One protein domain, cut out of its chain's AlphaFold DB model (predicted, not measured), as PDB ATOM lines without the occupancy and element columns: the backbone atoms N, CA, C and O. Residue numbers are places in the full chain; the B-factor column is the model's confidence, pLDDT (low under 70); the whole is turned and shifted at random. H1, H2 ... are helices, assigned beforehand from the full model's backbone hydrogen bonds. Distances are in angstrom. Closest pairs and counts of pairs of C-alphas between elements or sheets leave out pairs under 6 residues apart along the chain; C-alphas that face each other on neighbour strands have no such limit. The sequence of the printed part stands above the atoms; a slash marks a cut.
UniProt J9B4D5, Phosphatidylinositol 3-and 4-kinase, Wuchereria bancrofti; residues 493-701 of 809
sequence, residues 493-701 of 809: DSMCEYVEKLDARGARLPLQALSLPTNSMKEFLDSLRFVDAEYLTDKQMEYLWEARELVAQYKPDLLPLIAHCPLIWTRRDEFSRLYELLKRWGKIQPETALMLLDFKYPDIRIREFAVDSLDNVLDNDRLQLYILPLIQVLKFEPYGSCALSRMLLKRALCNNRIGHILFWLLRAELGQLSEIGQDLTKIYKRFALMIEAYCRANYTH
ATOM      1  N   ASP A 493     216.411 189.817 122.794       88.94
ATOM      2  CA  ASP A 493     216.762 191.012 122.022       88.94
ATOM      3  C   ASP A 493     218.105 191.591 122.489       88.94
ATOM      4  O   ASP A 493     218.971 191.887 121.662       88.94
ATOM      5  N   SER A 494     218.352 191.596 123.800       90.31
ATOM      6  CA  SER A 494     219.656 191.866 124.411       90.31
ATOM      7  C   SER A 494     220.745 190.916 123.891       90.31
ATOM      8  O   SER A 494     221.886 191.337 123.665       90.31
ATOM      9  N   MET A 495     220.413 189.640 123.662       90.12
ATOM     10  CA  MET A 495     221.336 188.674 123.048       90.12
ATOM     11  C   MET A 495     221.602 188.976 121.577       90.12
ATOM     12  O   MET A 495     222.757 188.930 121.153       90.12
ATOM     13  N   CYS A 496     220.573 189.319 120.800       89.69
ATOM     14  CA  CYS A 496     220.744 189.727 119.406       89.69
ATOM     15  C   CYS A 496     221.657 190.957 119.301       89.69
ATOM     16  O   CYS A 496     222.622 190.932 118.538       89.69
ATOM     17  N   GLU A 497     221.448 191.980 120.135       90.69
ATOM     18  CA  GLU A 497     222.348 193.136 120.195       90.69
ATOM     19  C   GLU A 497     223.786 192.751 120.569       90.69
ATOM     20  O   GLU A 497     224.752 193.360 120.099       90.69
ATOM     21  N   TYR A 498     223.953 191.778 121.469       90.81
ATOM     22  CA  TYR A 498     225.270 191.275 121.842       90.81
ATOM     23  C   TYR A 498     225.965 190.605 120.655       90.81
ATOM     24  O   TYR A 498     227.131 190.912 120.397       90.81
ATOM     25  N   VAL A 499     225.251 189.770 119.896       90.56
ATOM     26  CA  VAL A 499     225.759 189.127 118.674       90.56
ATOM     27  C   VAL A 499     226.132 190.173 117.618       90.56
ATOM     28  O   VAL A 499     227.228 190.108 117.066       90.56
ATOM     29  N   GLU A 500     225.308 191.202 117.408       89.19
ATOM     30  CA  GLU A 500     225.632 192.310 116.497       89.19
ATOM     31  C   GLU A 500     226.899 193.065 116.925       89.19
ATOM     32  O   GLU A 500     227.763 193.387 116.104       89.19
ATOM     33  N   LYS A 501     227.056 193.326 118.231       89.50
ATOM     34  CA  LYS A 501     228.264 193.957 118.788       89.50
ATOM     35  C   LYS A 501     229.482 193.044 118.654       89.50
ATOM     36  O   LYS A 501     230.573 193.553 118.392       89.50
ATOM     37  N   LEU A 502     229.326 191.732 118.830       87.00
ATOM     38  CA  LEU A 502     230.386 190.750 118.586       87.00
ATOM     39  C   LEU A 502     230.818 190.768 117.119       87.00
ATOM     40  O   LEU A 502     232.016 190.844 116.856       87.00
ATOM     41  N   ASP A 503     229.874 190.801 116.181       84.44
ATOM     42  CA  ASP A 503     230.157 190.878 114.743       84.44
ATOM     43  C   ASP A 503     230.819 192.198 114.344       84.44
ATOM     44  O   ASP A 503     231.754 192.222 113.539       84.44
ATOM     45  N   ALA A 504     230.383 193.307 114.947       83.69
ATOM     46  CA  ALA A 504     230.985 194.618 114.741       83.69
ATOM     47  C   ALA A 504     232.415 194.693 115.304       83.69
ATOM     48  O   ALA A 504     233.288 195.298 114.680       83.69
ATOM     49  N   ARG A 505     232.680 194.060 116.458       80.44
ATOM     50  CA  ARG A 505     234.024 193.955 117.069       80.44
ATOM     51  C   ARG A 505     234.926 192.978 116.322       80.44
ATOM     52  O   ARG A 505     236.116 193.240 116.188       80.44
ATOM     53  N   GLY A 506     234.346 191.907 115.788       66.44
ATOM     54  CA  GLY A 506     234.950 191.023 114.793       66.44
ATOM     55  C   GLY A 506     235.010 191.638 113.388       66.44
ATOM     56  O   GLY A 506     235.344 190.921 112.451       66.44
ATOM     57  N   ALA A 507     234.658 192.931 113.259       53.50
ATOM     58  CA  ALA A 507     234.699 193.817 112.097       53.50
ATOM     59  C   ALA A 507     234.926 193.093 110.766       53.50
ATOM     60  O   ALA A 507     236.058 192.985 110.298       53.50
ATOM     61  N   ARG A 508     233.840 192.651 110.122       48.69
ATOM     62  CA  ARG A 508     233.909 191.895 108.863       48.69
ATOM     63  C   ARG A 508     234.703 190.590 109.018       48.69
ATOM     64  O   ARG A 508     235.699 190.374 108.330       48.69
ATOM     65  N   LEU A 509     234.140 189.622 109.735       45.50
ATOM     66  CA  LEU A 509     234.056 188.331 109.060       45.50
ATOM     67  C   LEU A 509     233.235 188.613 107.795       45.50
ATOM     68  O   LEU A 509     232.154 189.200 107.911       45.50
ATOM     69  N   PRO A 510     233.761 188.364 106.584       40.50
ATOM     70  CA  PRO A 510     232.968 188.570 105.392       40.50
ATOM     71  C   PRO A 510     231.635 187.862 105.603       40.50
ATOM     72  O   PRO A 510     231.590 186.779 106.188       40.50
ATOM     73  N   LEU A 511     230.570 188.434 105.059       45.78
ATOM     74  CA  LEU A 511     229.436 187.661 104.582       45.78
ATOM     75  C   LEU A 511     229.955 186.624 103.553       45.78
ATOM     76  O   LEU A 511     229.696 186.720 102.362       45.78
ATOM     77  N   GLN A 512     230.726 185.629 103.995       46.00
ATOM     78  CA  GLN A 512     230.947 184.360 103.313       46.00
ATOM     79  C   GLN A 512     229.718 183.452 103.501       46.00
ATOM     80  O   GLN A 512     229.720 182.308 103.072       46.00
ATOM     81  N   ALA A 513     228.614 183.989 104.035       44.75
ATOM     82  CA  ALA A 513     227.283 183.392 104.010       44.75
ATOM     83  C   ALA A 513     226.585 183.467 102.629       44.75
ATOM     84  O   ALA A 513     225.393 183.201 102.528       44.75
ATOM     85  N   LEU A 514     227.297 183.802 101.546       47.41
ATOM     86  CA  LEU A 514     226.771 183.696 100.173       47.41
ATOM     87  C   LEU A 514     227.734 183.016  99.186       47.41
ATOM     88  O   LEU A 514     227.478 183.024  97.981       47.41
ATOM     89  N   SER A 515     228.828 182.391  99.641       54.81
ATOM     90  CA  SER A 515     229.527 181.437  98.771       54.81
ATOM     91  C   SER A 515     228.699 180.157  98.672       54.81
ATOM     92  O   SER A 515     228.325 179.580  99.691       54.81
ATOM     93  N   LEU A 516     228.412 179.716  97.441       58.53
ATOM     94  CA  LEU A 516     227.825 178.401  97.176       58.53
ATOM     95  C   LEU A 516     228.581 177.337  97.987       58.53
ATOM     96  O   LEU A 516     229.813 177.355  97.975       58.53
ATOM     97  N   PRO A 517     227.882 176.405  98.660       65.06
ATOM     98  CA  PRO A 517     228.566 175.417  99.475       65.06
ATOM     99  C   PRO A 517     229.497 174.590  98.583       65.06
ATOM    100  O   PRO A 517     229.055 174.077  97.546       65.06
ATOM    101  N   THR A 518     230.769 174.465  98.973       74.75
ATOM    102  CA  THR A 518     231.737 173.590  98.297       74.75
ATOM    103  C   THR A 518     231.168 172.172  98.226       74.75
ATOM    104  O   THR A 518     230.511 171.728  99.169       74.75
ATOM    105  N   ASN A 519     231.422 171.439  97.136       77.75
ATOM    106  CA  ASN A 519     230.906 170.072  96.972       77.75
ATOM    107  C   ASN A 519     231.245 169.169  98.174       77.75
ATOM    108  O   ASN A 519     230.367 168.463  98.655       77.75
ATOM    109  N   SER A 520     232.451 169.292  98.740       81.62
ATOM    110  CA  SER A 520     232.864 168.556  99.943       81.62
ATOM    111  C   SER A 520     232.006 168.857 101.179       81.62
ATOM    112  O   SER A 520     231.705 167.958 101.957       81.62
ATOM    113  N   MET A 521     231.581 170.110 101.368       82.44
ATOM    114  CA  MET A 521     230.727 170.501 102.491       82.44
ATOM    115  C   MET A 521     229.294 170.000 102.298       82.44
ATOM    116  O   MET A 521     228.677 169.543 103.257       82.44
ATOM    117  N   LYS A 522     228.774 170.015 101.062       82.94
ATOM    118  CA  LYS A 522     227.467 169.405 100.759       82.94
ATOM    119  C   LYS A 522     227.482 167.907 101.021       82.94
ATOM    120  O   LYS A 522     226.570 167.418 101.673       82.94
ATOM    121  N   GLU A 523     228.511 167.206 100.547       85.12
ATOM    122  CA  GLU A 523     228.686 165.767 100.767       85.12
ATOM    123  C   GLU A 523     228.780 165.434 102.260       85.12
ATOM    124  O   GLU A 523     228.120 164.503 102.721       85.12
ATOM    125  N   PHE A 524     229.519 166.239 103.033       87.88
ATOM    126  CA  PHE A 524     229.573 166.107 104.487       87.88
ATOM    127  C   PHE A 524     228.187 166.267 105.125       87.88
ATOM    128  O   PHE A 524     227.720 165.340 105.781       87.88
ATOM    129  N   LEU A 525     227.486 167.382 104.888       88.00
ATOM    130  CA  LEU A 525     226.152 167.611 105.464       88.00
ATOM    131  C   LEU A 525     225.135 166.549 105.017       88.00
ATOM    132  O   LEU A 525     224.271 166.135 105.786       88.00
ATOM    133  N   ASP A 526     225.249 166.073 103.778       87.12
ATOM    134  CA  ASP A 526     224.399 165.016 103.242       87.12
ATOM    135  C   ASP A 526     224.640 163.664 103.918       87.12
ATOM    136  O   ASP A 526     223.675 162.905 104.071       87.12
ATOM    137  N   SER A 527     225.878 163.389 104.344       88.44
ATOM    138  CA  SER A 527     226.246 162.184 105.098       88.44
ATOM    139  C   SER A 527     225.684 162.167 106.524       88.44
ATOM    140  O   SER A 527     225.500 161.093 107.085       88.44
ATOM    141  N   LEU A 528     225.345 163.336 107.086       88.56
ATOM    142  CA  LEU A 528     224.867 163.479 108.466       88.56
ATOM    143  C   LEU A 528     223.364 163.236 108.653       88.56
ATOM    144  O   LEU A 528     222.896 163.178 109.784       88.56
ATOM    145  N   ARG A 529     222.589 163.076 107.574       79.44
ATOM    146  CA  ARG A 529     221.114 163.029 107.637       79.44
ATOM    147  C   ARG A 529     220.519 161.942 108.535       79.44
ATOM    148  O   ARG A 529     219.398 162.108 108.994       79.44
ATOM    149  N   PHE A 530     221.234 160.840 108.739       80.75
ATOM    150  CA  PHE A 530     220.772 159.692 109.527       80.75
ATOM    151  C   PHE A 530     221.774 159.298 110.619       80.75
ATOM    152  O   PHE A 530     221.774 158.156 111.071       80.75
ATOM    153  N   VAL A 531     222.681 160.210 110.975       85.00
ATOM    154  CA  VAL A 531     223.703 159.975 111.996       85.00
ATOM    155  C   VAL A 531     223.173 160.483 113.327       85.00
ATOM    156  O   VAL A 531     222.747 161.631 113.404       85.00
ATOM    157  N   ASP A 532     223.224 159.658 114.372       81.75
ATOM    158  CA  ASP A 532     222.933 160.139 115.723       81.75
ATOM    159  C   ASP A 532     224.097 160.991 116.237       81.75
ATOM    160  O   ASP A 532     225.269 160.679 116.008       81.75
ATOM    161  N   ALA A 533     223.766 162.051 116.974       80.06
ATOM    162  CA  ALA A 533     224.746 163.011 117.465       80.06
ATOM    163  C   ALA A 533     225.841 162.370 118.346       80.06
ATOM    164  O   ALA A 533     226.986 162.810 118.305       80.06
ATOM    165  N   GLU A 534     225.516 161.279 119.049       79.56
ATOM    166  CA  GLU A 534     226.434 160.506 119.902       79.56
ATOM    167  C   GLU A 534     227.608 159.867 119.133       79.56
ATOM    168  O   GLU A 534     228.630 159.528 119.728       79.56
ATOM    169  N   TYR A 535     227.488 159.693 117.811       84.56
ATOM    170  CA  TYR A 535     228.547 159.114 116.973       84.56
ATOM    171  C   TYR A 535     229.444 160.164 116.309       84.56
ATOM    172  O   TYR A 535     230.356 159.803 115.558       84.56
ATOM    173  N   LEU A 536     229.196 161.456 116.545       86.94
ATOM    174  CA  LEU A 536     230.017 162.526 115.994       86.94
ATOM    175  C   LEU A 536     231.249 162.760 116.862       86.94
ATOM    176  O   LEU A 536     231.172 162.874 118.079       86.94
ATOM    177  N   THR A 537     232.402 162.867 116.210       88.75
ATOM    178  CA  THR A 537     233.628 163.320 116.876       88.75
ATOM    179  C   THR A 537     233.570 164.822 117.146       88.75
ATOM    180  O   THR A 537     232.966 165.562 116.366       88.75
ATOM    181  N   ASP A 538     234.290 165.296 118.167       85.94
ATOM    182  CA  ASP A 538     234.369 166.727 118.511       85.94
ATOM    183  C   ASP A 538     234.722 167.599 117.294       85.94
ATOM    184  O   ASP A 538     234.087 168.615 117.035       85.94
ATOM    185  N   LYS A 539     235.656 167.138 116.450       87.75
ATOM    186  CA  LYS A 539     236.046 167.834 115.211       87.75
ATOM    187  C   LYS A 539     234.915 167.936 114.188       87.75
ATOM    188  O   LYS A 539     234.833 168.916 113.453       87.75
ATOM    189  N   GLN A 540     234.069 166.910 114.085       90.12
ATOM    190  CA  GLN A 540     232.904 166.950 113.200       90.12
ATOM    191  C   GLN A 540     231.832 167.891 113.750       90.12
ATOM    192  O   GLN A 540     231.185 168.570 112.956       90.12
ATOM    193  N   MET A 541     231.663 167.956 115.075       89.19
ATOM    194  CA  MET A 541     230.752 168.904 115.721       89.19
ATOM    195  C   MET A 541     231.225 170.354 115.559       89.19
ATOM    196  O   MET A 541     230.418 171.219 115.225       89.19
ATOM    197  N   GLU A 542     232.527 170.615 115.711       88.44
ATOM    198  CA  GLU A 542     233.141 171.919 115.424       88.44
ATOM    199  C   GLU A 542     232.897 172.334 113.970       88.44
ATOM    200  O   GLU A 542     232.375 173.417 113.709       88.44
ATOM    201  N   TYR A 543     233.182 171.444 113.014       88.62
ATOM    202  CA  TYR A 543     232.966 171.725 111.593       88.62
ATOM    203  C   TYR A 543     231.480 171.922 111.242       88.62
ATOM    204  O   TYR A 543     231.129 172.762 110.411       88.62
ATOM    205  N   LEU A 544     230.576 171.185 111.897       90.75
ATOM    206  CA  LEU A 544     229.134 171.389 111.765       90.75
ATOM    207  C   LEU A 544     228.713 172.770 112.289       90.75
ATOM    208  O   LEU A 544     227.915 173.452 111.644       90.75
ATOM    209  N   TRP A 545     229.269 173.197 113.424       90.81
ATOM    210  CA  TRP A 545     229.019 174.519 113.993       90.81
ATOM    211  C   TRP A 545     229.588 175.652 113.128       90.81
ATOM    212  O   TRP A 545     228.949 176.695 112.968       90.81
ATOM    213  N   GLU A 546     230.740 175.458 112.485       88.44
ATOM    214  CA  GLU A 546     231.260 176.388 111.472       88.44
ATOM    215  C   GLU A 546     230.290 176.541 110.289       88.44
ATOM    216  O   GLU A 546     230.076 177.652 109.797       88.44
ATOM    217  N   ALA A 547     229.638 175.450 109.875       89.06
ATOM    218  CA  ALA A 547     228.660 175.427 108.786       89.06
ATOM    219  C   ALA A 547     227.231 175.863 109.189       89.06
ATOM    220  O   ALA A 547     226.328 175.812 108.349       89.06
ATOM    221  N   ARG A 548     227.000 176.309 110.434       91.25
ATOM    222  CA  ARG A 548     225.665 176.601 111.009       91.25
ATOM    223  C   ARG A 548     224.750 177.478 110.146       91.25
ATOM    224  O   ARG A 548     223.567 177.184 110.045       91.25
ATOM    225  N   GLU A 549     225.283 178.505 109.481       89.56
ATOM    226  CA  GLU A 549     224.506 179.405 108.605       89.56
ATOM    227  C   GLU A 549     223.944 178.651 107.387       89.56
ATOM    228  O   GLU A 549     222.778 178.794 107.016       89.56
ATOM    229  N   LEU A 550     224.761 177.777 106.786       88.25
ATOM    230  CA  LEU A 550     224.342 176.929 105.669       88.25
ATOM    231  C   LEU A 550     223.356 175.858 106.127       88.25
ATOM    232  O   LEU A 550     222.430 175.523 105.387       88.25
ATOM    233  N   VAL A 551     223.546 175.322 107.333       91.50
ATOM    234  CA  VAL A 551     222.619 174.358 107.929       91.50
ATOM    235  C   VAL A 551     221.254 175.006 108.148       91.50
ATOM    236  O   VAL A 551     220.264 174.485 107.637       91.50
ATOM    237  N   ALA A 552     221.212 176.172 108.796       92.25
ATOM    238  CA  ALA A 552     219.986 176.926 109.051       92.25
ATOM    239  C   ALA A 552     219.180 177.182 107.767       92.25
ATOM    240  O   ALA A 552     217.958 177.046 107.763       92.25
ATOM    241  N   GLN A 553     219.865 177.510 106.665       89.56
ATOM    242  CA  GLN A 553     219.221 177.861 105.400       89.56
ATOM    243  C   GLN A 553     218.862 176.652 104.518       89.56
ATOM    244  O   GLN A 553     217.788 176.629 103.916       89.56
ATOM    245  N   TYR A 554     219.760 175.669 104.385       88.25
ATOM    246  CA  TYR A 554     219.649 174.609 103.368       88.25
ATOM    247  C   TYR A 554     219.402 173.208 103.937       88.25
ATOM    248  O   TYR A 554     218.980 172.322 103.188       88.25
ATOM    249  N   LYS A 555     219.692 172.974 105.223       92.12
ATOM    250  CA  LYS A 555     219.567 171.670 105.902       92.12
ATOM    251  C   LYS A 555     219.008 171.830 107.326       92.12
ATOM    252  O   LYS A 555     219.623 171.329 108.268       92.12
ATOM    253  N   PRO A 556     217.857 172.499 107.503       93.94
ATOM    254  CA  PRO A 556     217.370 172.876 108.829       93.94
ATOM    255  C   PRO A 556     217.123 171.666 109.742       93.94
ATOM    256  O   PRO A 556     217.254 171.789 110.957       93.94
ATOM    257  N   ASP A 557     216.849 170.486 109.174       94.38
ATOM    258  CA  ASP A 557     216.661 169.232 109.913       94.38
ATOM    259  C   ASP A 557     217.920 168.706 110.636       94.38
ATOM    260  O   ASP A 557     217.815 167.780 111.433       94.38
ATOM    261  N   LEU A 558     219.105 169.288 110.406       94.69
ATOM    262  CA  LEU A 558     220.328 168.958 111.157       94.69
ATOM    263  C   LEU A 558     220.473 169.758 112.468       94.69
ATOM    264  O   LEU A 558     221.454 169.563 113.188       94.69
ATOM    265  N   LEU A 559     219.507 170.624 112.811       94.94
ATOM    266  CA  LEU A 559     219.464 171.340 114.096       94.94
ATOM    267  C   LEU A 559     219.697 170.446 115.333       94.94
ATOM    268  O   LEU A 559     220.443 170.872 116.208       94.94
ATOM    269  N   PRO A 560     219.153 169.216 115.429       93.62
ATOM    270  CA  PRO A 560     219.389 168.327 116.572       93.62
ATOM    271  C   PRO A 560     220.873 168.014 116.800       93.62
ATOM    272  O   PRO A 560     221.336 167.973 117.934       93.62
ATOM    273  N   LEU A 561     221.649 167.871 115.722       92.38
ATOM    274  CA  LEU A 561     223.090 167.631 115.813       92.38
ATOM    275  C   LEU A 561     223.832 168.870 116.324       92.38
ATOM    276  O   LEU A 561     224.750 168.751 117.130       92.38
ATOM    277  N   ILE A 562     223.410 170.062 115.886       92.38
ATOM    278  CA  ILE A 562     223.938 171.336 116.392       92.38
ATOM    279  C   ILE A 562     223.585 171.500 117.870       92.38
ATOM    280  O   ILE A 562     224.462 171.795 118.671       92.38
ATOM    281  N   ALA A 563     222.335 171.238 118.248       91.38
ATOM    282  CA  ALA A 563     221.848 171.333 119.620       91.38
ATOM    283  C   ALA A 563     222.583 170.402 120.597       91.38
ATOM    284  O   ALA A 563     222.630 170.689 121.789       91.38
ATOM    285  N   HIS A 564     223.167 169.306 120.110       87.25
ATOM    286  CA  HIS A 564     223.964 168.391 120.925       87.25
ATOM    287  C   HIS A 564     225.421 168.844 121.112       87.25
ATOM    288  O   HIS A 564     226.138 168.259 121.910       87.25
ATOM    289  N   CYS A 565     225.887 169.876 120.401       87.94
ATOM    290  CA  CYS A 565     227.282 170.307 120.462       87.94
ATOM    291  C   CYS A 565     227.614 170.950 121.829       87.94
ATOM    292  O   CYS A 565     227.123 172.049 122.114       87.94
ATOM    293  N   PRO A 566     228.487 170.346 122.665       83.88
ATOM    294  CA  PRO A 566     228.767 170.860 124.013       83.88
ATOM    295  C   PRO A 566     229.438 172.243 124.020       83.88
ATOM    296  O   PRO A 566     229.287 173.017 124.967       83.88
ATOM    297  N   LEU A 567     230.157 172.586 122.944       84.69
ATOM    298  CA  LEU A 567     230.820 173.885 122.776       84.69
ATOM    299  C   LEU A 567     229.832 175.057 122.808       84.69
ATOM    300  O   LEU A 567     230.187 176.143 123.261       84.69
ATOM    301  N   ILE A 568     228.594 174.833 122.358       90.12
ATOM    302  CA  ILE A 568     227.556 175.867 122.326       90.12
ATOM    303  C   ILE A 568     227.139 176.248 123.747       90.12
ATOM    304  O   ILE A 568     227.002 177.424 124.069       90.12
ATOM    305  N   TRP A 569     226.976 175.250 124.612       91.31
ATOM    306  CA  TRP A 569     226.367 175.405 125.937       91.31
ATOM    307  C   TRP A 569     227.350 175.806 127.037       91.31
ATOM    308  O   TRP A 569     226.947 176.013 128.179       91.31
ATOM    309  N   THR A 570     228.636 175.911 126.701       88.31
ATOM    310  CA  THR A 570     229.717 176.283 127.626       88.31
ATOM    311  C   THR A 570     230.198 177.721 127.447       88.31
ATOM    312  O   THR A 570     231.024 178.188 128.230       88.31
ATOM    313  N   ARG A 571     229.723 178.429 126.413       90.50
ATOM    314  CA  ARG A 571     230.182 179.778 126.056       90.50
ATOM    315  C   ARG A 571     229.015 180.652 125.628       90.50
ATOM    316  O   ARG A 571     228.295 180.308 124.690       90.50
ATOM    317  N   ARG A 572     228.901 181.846 126.218       91.94
ATOM    318  CA  ARG A 572     227.802 182.768 125.883       91.94
ATOM    319  C   ARG A 572     227.770 183.224 124.442       91.94
ATOM    320  O   ARG A 572     226.695 183.460 123.902       91.94
ATOM    321  N   ASP A 573     228.938 183.344 123.825       91.94
ATOM    322  CA  ASP A 573     229.061 183.790 122.440       91.94
ATOM    323  C   ASP A 573     228.356 182.811 121.490       91.94
ATOM    324  O   ASP A 573     227.683 183.232 120.548       91.94
ATOM    325  N   GLU A 574     228.462 181.512 121.776       92.38
ATOM    326  CA  GLU A 574     227.989 180.448 120.896       92.38
ATOM    327  C   GLU A 574     226.482 180.202 121.060       92.38
ATOM    328  O   GLU A 574     225.758 180.213 120.060       92.38
ATOM    329  N   PHE A 575     225.962 180.070 122.290       93.12
ATOM    330  CA  PHE A 575     224.510 179.923 122.474       93.12
ATOM    331  C   PHE A 575     223.737 181.192 122.086       93.12
ATOM    332  O   PHE A 575     222.654 181.084 121.515       93.12
ATOM    333  N   SER A 576     224.300 182.394 122.290       93.75
ATOM    334  CA  SER A 576     223.654 183.639 121.835       93.75
ATOM    335  C   SER A 576     223.549 183.678 120.311       93.75
ATOM    336  O   SER A 576     222.524 184.087 119.767       93.75
ATOM    337  N   ARG A 577     224.588 183.199 119.607       93.12
ATOM    338  CA  ARG A 577     224.561 183.047 118.148       93.12
ATOM    339  C   ARG A 577     223.515 182.024 117.711       93.12
ATOM    340  O   ARG A 577     222.823 182.270 116.727       93.12
ATOM    341  N   LEU A 578     223.388 180.895 118.412       94.38
ATOM    342  CA  LEU A 578     222.353 179.906 118.104       94.38
ATOM    343  C   LEU A 578     220.951 180.507 118.262       94.38
ATOM    344  O   LEU A 578     220.131 180.360 117.362       94.38
ATOM    345  N   TYR A 579     220.681 181.220 119.356       94.44
ATOM    346  CA  TYR A 579     219.375 181.847 119.584       94.44
ATOM    347  C   TYR A 579     219.045 182.933 118.552       94.44
ATOM    348  O   TYR A 579     217.905 183.009 118.096       94.44
ATOM    349  N   GLU A 580     220.031 183.727 118.123       93.31
ATOM    350  CA  GLU A 580     219.864 184.649 116.992       93.31
ATOM    351  C   GLU A 580     219.519 183.890 115.703       93.31
ATOM    352  O   GLU A 580     218.551 184.232 115.024       93.31
ATOM    353  N   LEU A 581     220.246 182.809 115.402       93.00
ATOM    354  CA  LEU A 581     220.002 181.973 114.228       93.00
ATOM    355  C   LEU A 581     218.617 181.323 114.230       93.00
ATOM    356  O   LEU A 581     218.006 181.223 113.165       93.00
ATOM    357  N   LEU A 582     218.101 180.912 115.394       94.94
ATOM    358  CA  LEU A 582     216.766 180.319 115.520       94.94
ATOM    359  C   LEU A 582     215.659 181.258 115.014       94.94
ATOM    360  O   LEU A 582     214.709 180.778 114.395       94.94
ATOM    361  N   LYS A 583     215.810 182.588 115.158       91.56
ATOM    362  CA  LYS A 583     214.851 183.579 114.617       91.56
ATOM    363  C   LYS A 583     214.722 183.517 113.087       91.56
ATOM    364  O   LYS A 583     213.701 183.929 112.538       91.56
ATOM    365  N   ARG A 584     215.749 183.016 112.393       91.69
ATOM    366  CA  ARG A 584     215.819 182.901 110.925       91.69
ATOM    367  C   ARG A 584     216.086 181.472 110.438       91.69
ATOM    368  O   ARG A 584     216.491 181.285 109.289       91.69
ATOM    369  N   TRP A 585     215.857 180.473 111.288       95.06
ATOM    370  CA  TRP A 585     216.064 179.068 110.947       95.06
ATOM    371  C   TRP A 585     215.022 178.583 109.933       95.06
ATOM    372  O   TRP A 585     213.856 178.980 109.972       95.06
ATOM    373  N   GLY A 586     215.435 177.723 109.001       92.69
ATOM    374  CA  GLY A 586     214.533 177.127 108.019       92.69
ATOM    375  C   GLY A 586     213.479 176.216 108.658       92.69
ATOM    376  O   GLY A 586     213.640 175.715 109.765       92.69
ATOM    377  N   LYS A 587     212.387 175.950 107.936       92.31
ATOM    378  CA  LYS A 587     211.333 175.041 108.414       92.31
ATOM    379  C   LYS A 587     211.870 173.614 108.558       92.31
ATOM    380  O   LYS A 587     212.443 173.089 107.604       92.31
ATOM    381  N   ILE A 588     211.630 172.994 109.710       94.94
ATOM    382  CA  ILE A 588     211.976 171.593 109.985       94.94
ATOM    383  C   ILE A 588     210.771 170.668 109.797       94.94
ATOM    384  O   ILE A 588     209.619 171.111 109.828       94.94
ATOM    385  N   GLN A 589     211.034 169.378 109.595       92.75
ATOM    386  CA  GLN A 589     209.985 168.360 109.545       92.75
ATOM    387  C   GLN A 589     209.399 168.085 110.944       92.75
ATOM    388  O   GLN A 589     210.120 168.205 111.943       92.75
ATOM    389  N   PRO A 590     208.121 167.667 111.049       92.31
ATOM    390  CA  PRO A 590     207.511 167.302 112.329       92.31
ATOM    391  C   PRO A 590     208.287 166.227 113.096       92.31
ATOM    392  O   PRO A 590     208.372 166.288 114.318       92.31
ATOM    393  N   GLU A 591     208.889 165.265 112.395       91.50
ATOM    394  CA  GLU A 591     209.702 164.204 112.996       91.50
ATOM    395  C   GLU A 591     210.946 164.778 113.690       91.50
ATOM    396  O   GLU A 591     211.251 164.407 114.825       91.50
ATOM    397  N   THR A 592     211.618 165.733 113.042       93.38
ATOM    398  CA  THR A 592     212.757 166.464 113.613       93.38
ATOM    399  C   THR A 592     212.324 167.284 114.824       93.38
ATOM    400  O   THR A 592     212.985 167.252 115.861       93.38
ATOM    401  N   ALA A 593     211.199 167.996 114.719       95.31
ATOM    402  CA  ALA A 593     210.676 168.810 115.811       95.31
ATOM    403  C   ALA A 593     210.323 167.953 117.037       95.31
ATOM    404  O   ALA A 593     210.691 168.305 118.152       95.31
ATOM    405  N   LEU A 594     209.696 166.788 116.841       93.25
ATOM    406  CA  LEU A 594     209.411 165.842 117.924       93.25
ATOM    407  C   LEU A 594     210.684 165.337 118.612       93.25
ATOM    408  O   LEU A 594     210.697 165.206 119.834       93.25
ATOM    409  N   MET A 595     211.757 165.090 117.855       92.12
ATOM    410  CA  MET A 595     213.047 164.693 118.427       92.12
ATOM    411  C   MET A 595     213.660 165.803 119.291       92.12
ATOM    412  O   MET A 595     214.188 165.508 120.359       92.12
ATOM    413  N   LEU A 596     213.548 167.071 118.882       94.38
ATOM    414  CA  LEU A 596     214.010 168.228 119.668       94.38
ATOM    415  C   LEU A 596     213.228 168.434 120.975       94.38
ATOM    416  O   LEU A 596     213.647 169.223 121.818       94.38
ATOM    417  N   LEU A 597     212.114 167.724 121.166       94.38
ATOM    418  CA  LEU A 597     211.365 167.705 122.420       94.38
ATOM    419  C   LEU A 597     211.720 166.506 123.319       94.38
ATOM    420  O   LEU A 597     211.075 166.287 124.348       94.38
ATOM    421  N   ASP A 598     212.742 165.724 122.978       89.50
ATOM    422  CA  ASP A 598     213.256 164.672 123.855       89.50
ATOM    423  C   ASP A 598     213.991 165.262 125.081       89.50
ATOM    424  O   ASP A 598     214.382 166.435 125.104       89.50
ATOM    425  N   PHE A 599     214.201 164.458 126.126       84.00
ATOM    426  CA  PHE A 599     214.909 164.874 127.347       84.00
ATOM    427  C   PHE A 599     216.367 165.293 127.078       84.00
ATOM    428  O   PHE A 599     216.945 166.050 127.857       84.00
ATOM    429  N   LYS A 600     216.952 164.825 125.965       86.50
ATOM    430  CA  LYS A 600     218.303 165.179 125.500       86.50
ATOM    431  C   LYS A 600     218.454 166.659 125.143       86.50
ATOM    432  O   LYS A 600     219.565 167.175 125.188       86.50
ATOM    433  N   TYR A 601     217.350 167.334 124.823       90.56
ATOM    434  CA  TYR A 601     217.323 168.735 124.411       90.56
ATOM    435  C   TYR A 601     216.565 169.559 125.469       90.56
ATOM    436  O   TYR A 601     215.365 169.816 125.345       90.56
ATOM    437  N   PRO A 602     217.237 169.931 126.576       88.75
ATOM    438  CA  PRO A 602     216.620 170.630 127.708       88.75
ATOM    439  C   PRO A 602     216.423 172.136 127.485       88.75
ATOM    440  O   PRO A 602     215.862 172.798 128.368       88.75
ATOM    441  N   ASP A 603     216.946 172.675 126.381       92.50
ATOM    442  CA  ASP A 603     216.948 174.099 126.073       92.50
ATOM    443  C   ASP A 603     215.562 174.627 125.711       92.50
ATOM    444  O   ASP A 603     214.876 174.092 124.841       92.50
ATOM    445  N   ILE A 604     215.160 175.693 126.404       91.38
ATOM    446  CA  ILE A 604     213.811 176.255 126.314       91.38
ATOM    447  C   ILE A 604     213.583 176.862 124.929       91.38
ATOM    448  O   ILE A 604     212.530 176.633 124.346       91.38
ATOM    449  N   ARG A 605     214.578 177.557 124.359       93.38
ATOM    450  CA  ARG A 605     214.447 178.229 123.056       93.38
ATOM    451  C   ARG A 605     214.385 177.227 121.905       93.38
ATOM    452  O   ARG A 605     213.603 177.405 120.974       93.38
ATOM    453  N   ILE A 606     215.160 176.144 121.975       95.06
ATOM    454  CA  ILE A 606     215.071 175.035 121.011       95.06
ATOM    455  C   ILE A 606     213.708 174.346 121.099       95.06
ATOM    456  O   ILE A 606     213.101 174.057 120.065       95.06
ATOM    457  N   ARG A 607     213.209 174.099 122.317       95.50
ATOM    458  CA  ARG A 607     211.880 173.508 122.521       95.50
ATOM    459  C   ARG A 607     210.766 174.419 122.017       95.50
ATOM    460  O   ARG A 607     209.864 173.930 121.346       95.50
ATOM    461  N   GLU A 608     210.845 175.721 122.274       95.44
ATOM    462  CA  GLU A 608     209.924 176.727 121.728       95.44
ATOM    463  C   GLU A 608     209.927 176.706 120.199       95.44
ATOM    464  O   GLU A 608     208.872 176.532 119.595       95.44
ATOM    465  N   PHE A 609     211.106 176.738 119.571       96.50
ATOM    466  CA  PHE A 609     211.238 176.625 118.117       96.50
ATOM    467  C   PHE A 609     210.632 175.323 117.563       96.50
ATOM    468  O   PHE A 609     209.967 175.325 116.519       96.50
ATOM    469  N   ALA A 610     210.845 174.199 118.249       97.12
ATOM    470  CA  ALA A 610     210.286 172.910 117.858       97.12
ATOM    471  C   ALA A 610     208.753 172.893 117.974       97.12
ATOM    472  O   ALA A 610     208.076 172.433 117.052       97.12
ATOM    473  N   VAL A 611     208.197 173.435 119.061       97.31
ATOM    474  CA  VAL A 611     206.744 173.570 119.244       97.31
ATOM    475  C   VAL A 611     206.144 174.494 118.189       97.31
ATOM    476  O   VAL A 611     205.161 174.113 117.560       97.31
ATOM    477  N   ASP A 612     206.753 175.648 117.926       96.25
ATOM    478  CA  ASP A 612     206.291 176.579 116.894       96.25
ATOM    479  C   ASP A 612     206.345 175.937 115.502       96.25
ATOM    480  O   ASP A 612     205.448 176.127 114.677       96.25
ATOM    481  N   SER A 613     207.365 175.122 115.229       94.88
ATOM    482  CA  SER A 613     207.451 174.353 113.984       94.88
ATOM    483  C   SER A 613     206.307 173.341 113.863       94.88
ATOM    484  O   SER A 613     205.704 173.228 112.794       94.88
ATOM    485  N   LEU A 614     205.959 172.644 114.951       95.44
ATOM    486  CA  LEU A 614     204.812 171.732 114.987       95.44
ATOM    487  C   LEU A 614     203.486 172.480 114.820       95.44
ATOM    488  O   LEU A 614     202.663 172.052 114.011       95.44
ATOM    489  N   ASP A 615     203.289 173.598 115.523       94.62
ATOM    490  CA  ASP A 615     202.058 174.396 115.446       94.62
ATOM    491  C   ASP A 615     201.861 174.987 114.043       94.62
ATOM    492  O   ASP A 615     200.740 175.082 113.553       94.62
ATOM    493  N   ASN A 616     202.936 175.330 113.336       91.56
ATOM    494  CA  ASN A 616     202.829 175.866 111.979       91.56
ATOM    495  C   ASN A 616     202.628 174.793 110.895       91.56
ATOM    496  O   ASN A 616     202.067 175.097 109.841       91.56
ATOM    497  N   VAL A 617     203.123 173.566 111.104       89.94
ATOM    498  CA  VAL A 617     203.133 172.507 110.073       89.94
ATOM    499  C   VAL A 617     202.006 171.490 110.248       89.94
ATOM    500  O   VAL A 617     201.538 170.942 109.252       89.94
ATOM    501  N   LEU A 618     201.577 171.199 111.480       91.25
ATOM    502  CA  LEU A 618     200.542 170.199 111.744       91.25
ATOM    503  C   LEU A 618     199.151 170.836 111.810       91.25
ATOM    504  O   LEU A 618     198.836 171.629 112.708       91.25
ATOM    505  N   ASP A 619     198.267 170.420 110.909       89.50
ATOM    506  CA  ASP A 619     196.836 170.607 111.096       89.50
ATOM    507  C   ASP A 619     196.289 169.717 112.230       89.50
ATOM    508  O   ASP A 619     196.980 168.875 112.809       89.50
ATOM    509  N   ASN A 620     195.020 169.919 112.585       90.19
ATOM    510  CA  ASN A 620     194.392 169.129 113.644       90.19
ATOM    511  C   ASN A 620     194.223 167.650 113.241       90.19
ATOM    512  O   ASN A 620     194.331 166.767 114.091       90.19
ATOM    513  N   ASP A 621     194.016 167.368 111.953       87.06
ATOM    514  CA  ASP A 621     193.816 166.013 111.432       87.06
ATOM    515  C   ASP A 621     195.074 165.141 111.595       87.06
ATOM    516  O   ASP A 621     194.964 163.939 111.856       87.06
ATOM    517  N   ARG A 622     196.274 165.726 111.506       88.69
ATOM    518  CA  ARG A 622     197.550 165.047 111.782       88.69
ATOM    519  C   ARG A 622     197.956 165.146 113.244       88.69
ATOM    520  O   ARG A 622     198.462 164.166 113.790       88.69
ATOM    521  N   LEU A 623     197.721 166.290 113.893       93.25
ATOM    522  CA  LEU A 623     198.091 166.515 115.294       93.25
ATOM    523  C   LEU A 623     197.531 165.428 116.215       93.25
ATOM    524  O   LEU A 623     198.255 164.967 117.094       93.25
ATOM    525  N   GLN A 624     196.295 164.963 115.984       92.06
ATOM    526  CA  GLN A 624     195.669 163.898 116.787       92.06
ATOM    527  C   GLN A 624     196.519 162.620 116.905       92.06
ATOM    528  O   GLN A 624     196.463 161.951 117.936       92.06
ATOM    529  N   LEU A 625     197.346 162.306 115.899       90.81
ATOM    530  CA  LEU A 625     198.240 161.141 115.902       90.81
ATOM    531  C   LEU A 625     199.430 161.314 116.859       90.81
ATOM    532  O   LEU A 625     199.998 160.327 117.328       90.81
ATOM    533  N   TYR A 626     199.795 162.559 117.163       93.62
ATOM    534  CA  TYR A 626     200.968 162.913 117.961       93.62
ATOM    535  C   TYR A 626     200.625 163.375 119.385       93.62
ATOM    536  O   TYR A 626     201.537 163.485 120.200       93.62
ATOM    537  N   ILE A 627     199.347 163.589 119.738       96.00
ATOM    538  CA  ILE A 627     198.957 164.084 121.078       96.00
ATOM    539  C   ILE A 627     199.496 163.182 122.194       96.00
ATOM    540  O   ILE A 627     200.042 163.688 123.171       96.00
ATOM    541  N   LEU A 628     199.384 161.855 122.064       94.88
ATOM    542  CA  LEU A 628     199.892 160.932 123.084       94.88
ATOM    543  C   LEU A 628     201.414 161.088 123.288       94.88
ATOM    544  O   LEU A 628     201.812 161.337 124.427       94.88
ATOM    545  N   PRO A 629     202.264 160.986 122.243       94.25
ATOM    546  CA  PRO A 629     203.686 161.308 122.361       94.25
ATOM    547  C   PRO A 629     203.963 162.684 122.981       94.25
ATOM    548  O   PRO A 629     204.793 162.784 123.880       94.25
ATOM    549  N   LEU A 630     203.234 163.726 122.569       96.19
ATOM    550  CA  LEU A 630     203.409 165.088 123.088       96.19
ATOM    551  C   LEU A 630     203.065 165.197 124.586       96.19
ATOM    552  O   LEU A 630     203.755 165.890 125.327       96.19
ATOM    553  N   ILE A 631     202.063 164.460 125.076       96.00
ATOM    554  CA  ILE A 631     201.777 164.372 126.519       96.00
ATOM    555  C   ILE A 631     202.917 163.678 127.272       96.00
ATOM    556  O   ILE A 631     203.241 164.073 128.391       96.00
ATOM    557  N   GLN A 632     203.553 162.658 126.688       92.94
ATOM    558  CA  GLN A 632     204.717 162.030 127.328       92.94
ATOM    559  C   GLN A 632     205.898 162.998 127.398       92.94
ATOM    560  O   GLN A 632     206.557 163.088 128.430       92.94
ATOM    561  N   VAL A 633     206.109 163.779 126.339       92.81
ATOM    562  CA  VAL A 633     207.124 164.834 126.277       92.81
ATOM    563  C   VAL A 633     206.915 165.913 127.344       92.81
ATOM    564  O   VAL A 633     207.898 166.396 127.904       92.81
ATOM    565  N   LEU A 634     205.668 166.253 127.698       93.88
ATOM    566  CA  LEU A 634     205.386 167.197 128.791       93.88
ATOM    567  C   LEU A 634     205.986 166.760 130.135       93.88
ATOM    568  O   LEU A 634     206.144 167.601 131.017       93.88
ATOM    569  N   LYS A 635     206.326 165.478 130.327       89.88
ATOM    570  CA  LYS A 635     207.014 164.994 131.539       89.88
ATOM    571  C   LYS A 635     208.488 165.407 131.580       89.88
ATOM    572  O   LYS A 635     209.062 165.462 132.663       89.88
ATOM    573  N   PHE A 636     209.082 165.709 130.425       87.38
ATOM    574  CA  PHE A 636     210.464 166.176 130.291       87.38
ATOM    575  C   PHE A 636     210.587 167.703 130.310       87.38
ATOM    576  O   PHE A 636     211.697 168.221 130.401       87.38
ATOM    577  N   GLU A 637     209.466 168.430 130.255       90.00
ATOM    578  CA  GLU A 637     209.474 169.888 130.364       90.00
ATOM    579  C   GLU A 637     209.955 170.326 131.759       90.00
ATOM    580  O   GLU A 637     209.405 169.862 132.773       90.00
ATOM    581  N   PRO A 638     210.951 171.228 131.844       82.44
ATOM    582  CA  PRO A 638     211.520 171.645 133.121       82.44
ATOM    583  C   PRO A 638     210.509 172.383 133.998       82.44
ATOM    584  O   PRO A 638     210.450 172.150 135.204       82.44
ATOM    585  N   TYR A 639     209.660 173.206 133.386       88.31
ATOM    586  CA  TYR A 639     208.639 173.994 134.070       88.31
ATOM    587  C   TYR A 639     207.246 173.608 133.576       88.31
ATOM    588  O   TYR A 639     207.089 173.000 132.521       88.31
ATOM    589  N   GLY A 640     206.219 173.919 134.374       89.19
ATOM    590  CA  GLY A 640     204.833 173.749 133.928       89.19
ATOM    591  C   GLY A 640     204.526 174.665 132.746       89.19
ATOM    592  O   GLY A 640     204.077 174.198 131.704       89.19
ATOM    593  N   SER A 641     204.833 175.955 132.909       91.50
ATOM    594  CA  SER A 641     204.704 176.975 131.866       91.50
ATOM    595  C   SER A 641     205.719 176.703 130.756       91.50
ATOM    596  O   SER A 641     206.915 176.914 130.938       91.50
ATOM    597  N   CYS A 642     205.249 176.186 129.623       93.94
ATOM    598  CA  CYS A 642     206.076 175.848 128.468       93.94
ATOM    599  C   CYS A 642     205.278 176.027 127.169       93.94
ATOM    600  O   CYS A 642     204.047 175.959 127.167       93.94
ATOM    601  N   ALA A 643     205.955 176.234 126.036       96.31
ATOM    602  CA  ALA A 643     205.271 176.397 124.750       96.31
ATOM    603  C   ALA A 643     204.390 175.190 124.399       96.31
ATOM    604  O   ALA A 643     203.290 175.360 123.871       96.31
ATOM    605  N   LEU A 644     204.825 173.976 124.752       97.38
ATOM    606  CA  LEU A 644     204.095 172.757 124.427       97.38
ATOM    607  C   LEU A 644     202.734 172.679 125.133       97.38
ATOM    608  O   LEU A 644     201.730 172.362 124.489       97.38
ATOM    609  N   SER A 645     202.666 172.991 126.433       97.56
ATOM    610  CA  SER A 645     201.396 172.991 127.173       97.56
ATOM    611  C   SER A 645     200.439 174.051 126.627       97.56
ATOM    612  O   SER A 645     199.249 173.770 126.461       97.56
ATOM    613  N   ARG A 646     200.965 175.238 126.282       98.06
ATOM    614  CA  ARG A 646     200.196 176.334 125.677       98.06
ATOM    615  C   ARG A 646     199.634 175.944 124.308       98.06
ATOM    616  O   ARG A 646     198.436 176.103 124.082       98.06
ATOM    617  N   MET A 647     200.462 175.377 123.424       97.75
ATOM    618  CA  MET A 647     200.041 174.906 122.098       97.75
ATOM    619  C   MET A 647     198.952 173.834 122.214       97.75
ATOM    620  O   MET A 647     197.901 173.956 121.582       97.75
ATOM    621  N   LEU A 648     199.168 172.804 123.043       98.25
ATOM    622  CA  LEU A 648     198.206 171.713 123.219       98.25
ATOM    623  C   LEU A 648     196.862 172.219 123.756       98.25
ATOM    624  O   LEU A 648     195.820 171.851 123.210       98.25
ATOM    625  N   LEU A 649     196.872 173.087 124.775       98.56
ATOM    626  CA  LEU A 649     195.648 173.667 125.332       98.56
ATOM    627  C   LEU A 649     194.923 174.549 124.304       98.56
ATOM    628  O   LEU A 649     193.719 174.386 124.097       98.56
ATOM    629  N   LYS A 650     195.647 175.433 123.606       97.88
ATOM    630  CA  LYS A 650     195.084 176.289 122.550       97.88
ATOM    631  C   LYS A 650     194.422 175.454 121.452       97.88
ATOM    632  O   LYS A 650     193.269 175.707 121.099       97.88
ATOM    633  N   ARG A 651     195.114 174.429 120.941       97.19
ATOM    634  CA  ARG A 651     194.590 173.518 119.906       97.19
ATOM    635  C   ARG A 651     193.372 172.732 120.391       97.19
ATOM    636  O   ARG A 651     192.400 172.618 119.647       97.19
ATOM    637  N   ALA A 652     193.389 172.258 121.634       97.62
ATOM    638  CA  ALA A 652     192.263 171.568 122.259       97.62
ATOM    639  C   ALA A 652     191.009 172.445 122.388       97.62
ATOM    640  O   ALA A 652     189.901 171.969 122.153       97.62
ATOM    641  N   LEU A 653     191.168 173.725 122.725       97.38
ATOM    642  CA  LEU A 653     190.044 174.660 122.865       97.38
ATOM    643  C   LEU A 653     189.504 175.170 121.524       97.38
ATOM    644  O   LEU A 653     188.337 175.561 121.439       97.38
ATOM    645  N   CYS A 654     190.328 175.125 120.474       95.75
ATOM    646  CA  CYS A 654     189.945 175.490 119.110       95.75
ATOM    647  C   CYS A 654     189.411 174.308 118.283       95.75
ATOM    648  O   CYS A 654     188.895 174.523 117.186       95.75
ATOM    649  N   ASN A 655     189.522 173.069 118.771       95.00
ATOM    650  CA  ASN A 655     189.011 171.884 118.089       95.00
ATOM    651  C   ASN A 655     188.547 170.819 119.092       95.00
ATOM    652  O   ASN A 655     189.356 170.202 119.785       95.00
ATOM    653  N   ASN A 656     187.242 170.544 119.116       93.69
ATOM    654  CA  ASN A 656     186.639 169.647 120.104       93.69
ATOM    655  C   ASN A 656     187.129 168.188 120.000       93.69
ATOM    656  O   ASN A 656     187.184 167.496 121.013       93.69
ATOM    657  N   ARG A 657     187.530 167.707 118.810       93.94
ATOM    658  CA  ARG A 657     188.122 166.361 118.659       93.94
ATOM    659  C   ARG A 657     189.474 166.295 119.366       93.94
ATOM    660  O   ARG A 657     189.707 165.377 120.147       93.94
ATOM    661  N   ILE A 658     190.325 167.296 119.140       96.25
ATOM    662  CA  ILE A 658     191.630 167.422 119.804       96.25
ATOM    663  C   ILE A 658     191.457 167.572 121.313       96.25
ATOM    664  O   ILE A 658     192.130 166.874 122.068       96.25
ATOM    665  N   GLY A 659     190.524 168.418 121.756       96.56
ATOM    666  CA  GLY A 659     190.238 168.610 123.176       96.56
ATOM    667  C   GLY A 659     189.744 167.349 123.875       96.56
ATOM    668  O   GLY A 659     190.228 167.012 124.956       96.56
ATOM    669  N   HIS A 660     188.848 166.597 123.234       95.94
ATOM    670  CA  HIS A 660     188.367 165.316 123.750       95.94
ATOM    671  C   HIS A 660     189.497 164.287 123.892       95.94
ATOM    672  O   HIS A 660     189.603 163.636 124.933       95.94
ATOM    673  N   ILE A 661     190.373 164.172 122.887       96.75
ATOM    674  CA  ILE A 661     191.541 163.278 122.942       96.75
ATOM    675  C   ILE A 661     192.499 163.715 124.058       96.75
ATOM    676  O   ILE A 661     192.866 162.894 124.898       96.75
ATOM    677  N   LEU A 662     192.867 165.001 124.106       97.88
ATOM    678  CA  LEU A 662     193.766 165.549 125.126       97.88
ATOM    679  C   LEU A 662     193.245 165.254 126.540       97.88
ATOM    680  O   LEU A 662     194.002 164.757 127.374       97.88
ATOM    681  N   PHE A 663     191.956 165.499 126.792       97.69
ATOM    682  CA  PHE A 663     191.333 165.229 128.086       97.69
ATOM    683  C   PHE A 663     191.471 163.764 128.505       97.69
ATOM    684  O   PHE A 663     191.948 163.485 129.606       97.69
ATOM    685  N   TRP A 664     191.067 162.824 127.644       96.88
ATOM    686  CA  TRP A 664     191.078 161.402 127.996       96.88
ATOM    687  C   TRP A 664     192.491 160.868 128.206       96.88
ATOM    688  O   TRP A 664     192.705 160.066 129.117       96.88
ATOM    689  N   LEU A 665     193.461 161.351 127.428       97.12
ATOM    690  CA  LEU A 665     194.862 160.981 127.595       97.12
ATOM    691  C   LEU A 665     195.455 161.531 128.897       97.12
ATOM    692  O   LEU A 665     196.043 160.765 129.657       97.12
ATOM    693  N   LEU A 666     195.248 162.817 129.208       97.25
ATOM    694  CA  LEU A 666     195.698 163.400 130.479       97.25
ATOM    695  C   LEU A 666     195.041 162.701 131.674       97.25
ATOM    696  O   LEU A 666     195.710 162.356 132.647       97.25
ATOM    697  N   ARG A 667     193.736 162.422 131.593       94.81
ATOM    698  CA  ARG A 667     193.011 161.722 132.658       94.81
ATOM    699  C   ARG A 667     193.512 160.286 132.847       94.81
ATOM    700  O   ARG A 667     193.582 159.807 133.979       94.81
ATOM    701  N   ALA A 668     193.866 159.595 131.764       92.69
ATOM    702  CA  ALA A 668     194.468 158.265 131.835       92.69
ATOM    703  C   ALA A 668     195.841 158.289 132.529       92.69
ATOM    704  O   ALA A 668     196.145 157.367 133.287       92.69
ATOM    705  N   GLU A 669     196.643 159.336 132.317       92.50
ATOM    706  CA  GLU A 669     197.906 159.549 133.037       92.50
ATOM    707  C   GLU A 669     197.676 159.800 134.533       92.50
ATOM    708  O   GLU A 669     198.333 159.171 135.363       92.50
ATOM    709  N   LEU A 670     196.698 160.637 134.902       92.69
ATOM    710  CA  LEU A 670     196.351 160.866 136.312       92.69
ATOM    711  C   LEU A 670     195.931 159.577 137.028       92.69
ATOM    712  O   LEU A 670     196.361 159.330 138.154       92.69
ATOM    713  N   GLY A 671     195.134 158.731 136.364       88.50
ATOM    714  CA  GLY A 671     194.741 157.427 136.903       88.50
ATOM    715  C   GLY A 671     195.940 156.516 137.185       88.50
ATOM    716  O   GLY A 671     195.993 155.884 138.238       88.50
ATOM    717  N   GLN A 672     196.931 156.495 136.287       86.31
ATOM    718  CA  GLN A 672     198.158 155.710 136.471       86.31
ATOM    719  C   GLN A 672     199.023 156.237 137.622       86.31
ATOM    720  O   GLN A 672     199.527 155.446 138.417       86.31
ATOM    721  N   LEU A 673     199.178 157.559 137.736       85.00
ATOM    722  CA  LEU A 673     199.964 158.176 138.809       85.00
ATOM    723  C   LEU A 673     199.377 157.858 140.192       85.00
ATOM    724  O   LEU A 673     200.119 157.485 141.104       85.00
ATOM    725  N   SER A 674     198.050 157.908 140.331       82.38
ATOM    726  CA  SER A 674     197.390 157.563 141.594       82.38
ATOM    727  C   SER A 674     197.478 156.074 141.947       82.38
ATOM    728  O   SER A 674     197.644 155.738 143.117       82.38
ATOM    729  N   GLU A 675     197.449 155.157 140.973       74.31
ATOM    730  CA  GLU A 675     197.643 153.718 141.242       74.31
ATOM    731  C   GLU A 675     199.040 153.386 141.795       74.31
ATOM    732  O   GLU A 675     199.191 152.446 142.577       74.31
ATOM    733  N   ILE A 676     200.060 154.166 141.421       68.00
ATOM    734  CA  ILE A 676     201.450 153.992 141.877       68.00
ATOM    735  C   ILE A 676     201.679 154.687 143.241       68.00
ATOM    736  O   ILE A 676     202.774 154.625 143.800       68.00
ATOM    737  N   GLY A 677     200.649 155.327 143.811       67.38
ATOM    738  CA  GLY A 677     200.750 156.097 145.055       67.38
ATOM    739  C   GLY A 677     201.500 157.422 144.890       67.38
ATOM    740  O   GLY A 677     201.967 157.985 145.877       67.38
ATOM    741  N   GLN A 678     201.640 157.918 143.654       65.81
ATOM    742  CA  GLN A 678     202.274 159.200 143.326       65.81
ATOM    743  C   GLN A 678     201.244 160.334 143.300       65.81
ATOM    744  O   GLN A 678     201.084 161.055 142.311       65.81
ATOM    745  N   ASP A 679     200.531 160.480 144.408       68.44
ATOM    746  CA  ASP A 679     199.497 161.492 144.553       68.44
ATOM    747  C   ASP A 679     200.103 162.887 144.739       68.44
ATOM    748  O   ASP A 679     201.052 163.066 145.497       68.44
ATOM    749  N   LEU A 680     199.547 163.877 144.031       83.44
ATOM    750  CA  LEU A 680     199.954 165.290 144.096       83.44
ATOM    751  C   LEU A 680     201.447 165.554 143.817       83.44
ATOM    752  O   LEU A 680     201.972 166.590 144.213       83.44
ATOM    753  N   THR A 681     202.125 164.677 143.075       86.44
ATOM    754  CA  THR A 681     203.448 164.996 142.512       86.44
ATOM    755  C   THR A 681     203.371 166.200 141.570       86.44
ATOM    756  O   THR A 681     202.301 166.542 141.049       86.44
ATOM    757  N   LYS A 682     204.517 166.817 141.262       86.44
ATOM    758  CA  LYS A 682     204.597 167.911 140.272       86.44
ATOM    759  C   LYS A 682     203.950 167.556 138.927       86.44
ATOM    760  O   LYS A 682     203.255 168.378 138.334       86.44
ATOM    761  N   ILE A 683     204.147 166.323 138.450       89.19
ATOM    762  CA  ILE A 683     203.568 165.847 137.182       89.19
ATOM    763  C   ILE A 683     202.047 165.707 137.305       89.19
ATOM    764  O   ILE A 683     201.322 166.146 136.412       89.19
ATOM    765  N   TYR A 684     201.555 165.157 138.423       92.88
ATOM    766  CA  TYR A 684     200.118 165.065 138.687       92.88
ATOM    767  C   TYR A 684     199.469 166.452 138.655       92.88
ATOM    768  O   TYR A 684     198.507 166.667 137.917       92.88
ATOM    769  N   LYS A 685     200.028 167.410 139.407       94.06
ATOM    770  CA  LYS A 685     199.529 168.790 139.453       94.06
ATOM    771  C   LYS A 685     199.573 169.440 138.072       94.06
ATOM    772  O   LYS A 685     198.574 170.008 137.645       94.06
ATOM    773  N   ARG A 686     200.662 169.271 137.312       94.69
ATOM    774  CA  ARG A 686     200.784 169.789 135.937       94.69
ATOM    775  C   ARG A 686     199.642 169.319 135.031       94.69
ATOM    776  O   ARG A 686     199.014 170.144 134.371       94.69
ATOM    777  N   PHE A 687     199.356 168.017 135.003       97.25
ATOM    778  CA  PHE A 687     198.279 167.466 134.173       97.25
ATOM    779  C   PHE A 687     196.887 167.828 134.699       97.25
ATOM    780  O   PHE A 687     196.004 168.143 133.901       97.25
ATOM    781  N   ALA A 688     196.693 167.857 136.018       97.31
ATOM    782  CA  ALA A 688     195.434 168.280 136.624       97.31
ATOM    783  C   ALA A 688     195.099 169.745 136.300       97.31
ATOM    784  O   ALA A 688     193.963 170.035 135.938       97.31
ATOM    785  N   LEU A 689     196.086 170.645 136.346       98.06
ATOM    786  CA  LEU A 689     195.914 172.056 135.983       98.06
ATOM    787  C   LEU A 689     195.591 172.238 134.490       98.06
ATOM    788  O   LEU A 689     194.782 173.093 134.139       98.06
ATOM    789  N   MET A 690     196.150 171.406 133.600       98.50
ATOM    790  CA  MET A 690     195.756 171.407 132.180       98.50
ATOM    791  C   MET A 690     194.304 170.957 131.981       98.50
ATOM    792  O   MET A 690     193.580 171.574 131.201       98.50
ATOM    793  N   ILE A 691     193.870 169.906 132.690       98.38
ATOM    794  CA  ILE A 691     192.468 169.461 132.668       98.38
ATOM    795  C   ILE A 691     191.560 170.559 133.227       98.38
ATOM    796  O   ILE A 691     190.538 170.856 132.616       98.38
ATOM    797  N   GLU A 692     191.941 171.196 134.337       97.69
ATOM    798  CA  GLU A 692     191.204 172.324 134.908       97.69
ATOM    799  C   GLU A 692     191.017 173.440 133.872       97.69
ATOM    800  O   GLU A 692     189.884 173.851 133.611       97.69
ATOM    801  N   ALA A 693     192.108 173.911 133.265       98.06
ATOM    802  CA  ALA A 693     192.072 175.001 132.296       98.06
ATOM    803  C   ALA A 693     191.198 174.664 131.079       98.06
ATOM    804  O   ALA A 693     190.408 175.506 130.639       98.06
ATOM    805  N   TYR A 694     191.288 173.425 130.582       98.06
ATOM    806  CA  TYR A 694     190.439 172.932 129.499       98.06
ATOM    807  C   TYR A 694     188.959 172.895 129.901       98.06
ATOM    808  O   TYR A 694     188.114 173.422 129.181       98.06
ATOM    809  N   CYS A 695     188.629 172.324 131.062       96.75
ATOM    810  CA  CYS A 695     187.247 172.202 131.525       96.75
ATOM    811  C   CYS A 695     186.599 173.565 131.820       96.75
ATOM    812  O   CYS A 695     185.434 173.752 131.471       96.75
ATOM    813  N   ARG A 696     187.337 174.531 132.390       94.94
ATOM    814  CA  ARG A 696     186.834 175.904 132.608       94.94
ATOM    815  C   ARG A 696     186.492 176.604 131.293       94.94
ATOM    816  O   ARG A 696     185.447 177.237 131.186       94.94
ATOM    817  N   ALA A 697     187.354 176.470 130.290       95.50
ATOM    818  CA  ALA A 697     187.180 177.108 128.984       95.50
ATOM    819  C   ALA A 697     186.205 176.362 128.051       95.50
ATOM    820  O   ALA A 697     185.695 176.939 127.087       95.50
ATOM    821  N   ASN A 698     185.924 175.088 128.340       91.50
ATOM    822  CA  ASN A 698     185.056 174.221 127.546       91.50
ATOM    823  C   ASN A 698     183.826 173.718 128.320       91.50
ATOM    824  O   ASN A 698     183.352 172.597 128.114       91.50
ATOM    825  N   TYR A 699     183.305 174.543 129.231       87.00
ATOM    826  CA  TYR A 699     182.257 174.141 130.172       87.00
ATOM    827  C   TYR A 699     180.964 173.650 129.487       87.00
ATOM    828  O   TYR A 699     180.266 172.792 130.026       87.00
ATOM    829  N   THR A 700     180.668 174.114 128.266       89.06
ATOM    830  CA  THR A 700     179.520 173.670 127.449       89.06
ATOM    831  C   THR A 700     179.543 172.171 127.145       89.06
ATOM    832  O   THR A 700     178.490 171.558 126.967       89.06
ATOM    833  N   HIS A 701     180.730 171.559 127.101       90.81
ATOM    834  CA  HIS A 701     180.909 170.126 126.867       90.81
ATOM    835  C   HIS A 701     181.193 169.333 128.153       90.81
ATOM    836  O   HIS A 701     181.123 168.100 128.129       90.81
TER     837      HIS A 701
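Overview. This is residues 493 to 701 of the 809 residues of the protein "Phosphatidylinositol 3-and 4-kinase" of Wuchereria bancrofti (UniProt J9B4D5). Helices build an elongated body in three parts: a loose group of H1 to H7 at one end, the helical hairpin of H8 and H9 in the middle, and at the other end a bundle of H10 to H13, up and down, each running against the one before. In the first group H1 and H2 lie far apart, joined by residues 506 to 518. The printed part has 209 residues with thirteen named helices, H1 to H13 in order, and no named strand: all helix. It is only just compact, close to loose, with a radius of gyration of the C-alphas of 20.0 A and spans of 59 by 34 by 33 A.

Along the chain. Find C-alpha 493 at (216.762, 191.012, 122.022); from there H1 runs 18.2 A to residue 505. Next come H2, residues 519 to 527, H3, 538 to 546, H4, 548 to 554, H5, 556 to 563, H6, 566 to 569, H7, 572 to 582, and H8, 590 to 595. H9, residues 604 to 617, measures 19.8 A, and H10, 620 to 633, 18.4 A. H11 covers residues 643 to 654. Look for C-alpha 656 at (186.639, 169.647, 120.104), where H12 begins its 28.7 A to residue 675. H13, residues 682 to 697, runs 22.7 A to C-alpha 697 at (187.180, 177.108, 128.984).

Arrangement. Begin at Met 495: its C-alpha is 5.7 A from that of Ser 576, the closest where H1, with residues 495 to 499 alone, touches H7 at a steep tilt of 67 degrees. H2 is near H4, with 7 pairs of C-alphas within 10 A. H3 touches H5, closest at C-alphas 545 and 562, 6.5 A. H6 and H7 touch only at the corner, C-alphas 568 and 574 being closest at 4.8 A. H8 and H9 form a hairpin; C-alphas 593 and 610 are closest, 4.6 A. H11, with residues 643 to 647 alone, touches H9, closest at C-alphas 643 and 608, 5.6 A. H10 touches H12, closest at C-alphas 624 and 658, 6.2 A. H12 and H13 form a hairpin, closest at C-alphas 666 and 687, 6.1 A. Every O i to N i+4 pair is within hydrogen-bond range in H1 to H4, H7 to H9 and H11 to H13; H5 has 2 of 4, H10 6 of 10, and H6 is too short for one.

Size, cuts and confidence. The C-alphas of Ala 507 and Glu 675 are the two farthest apart, 61.9 A. The printed part has no cut. The link from H1 to H2 is long. Residues 506 to 517 and 676 to 679 have pLDDT under 70.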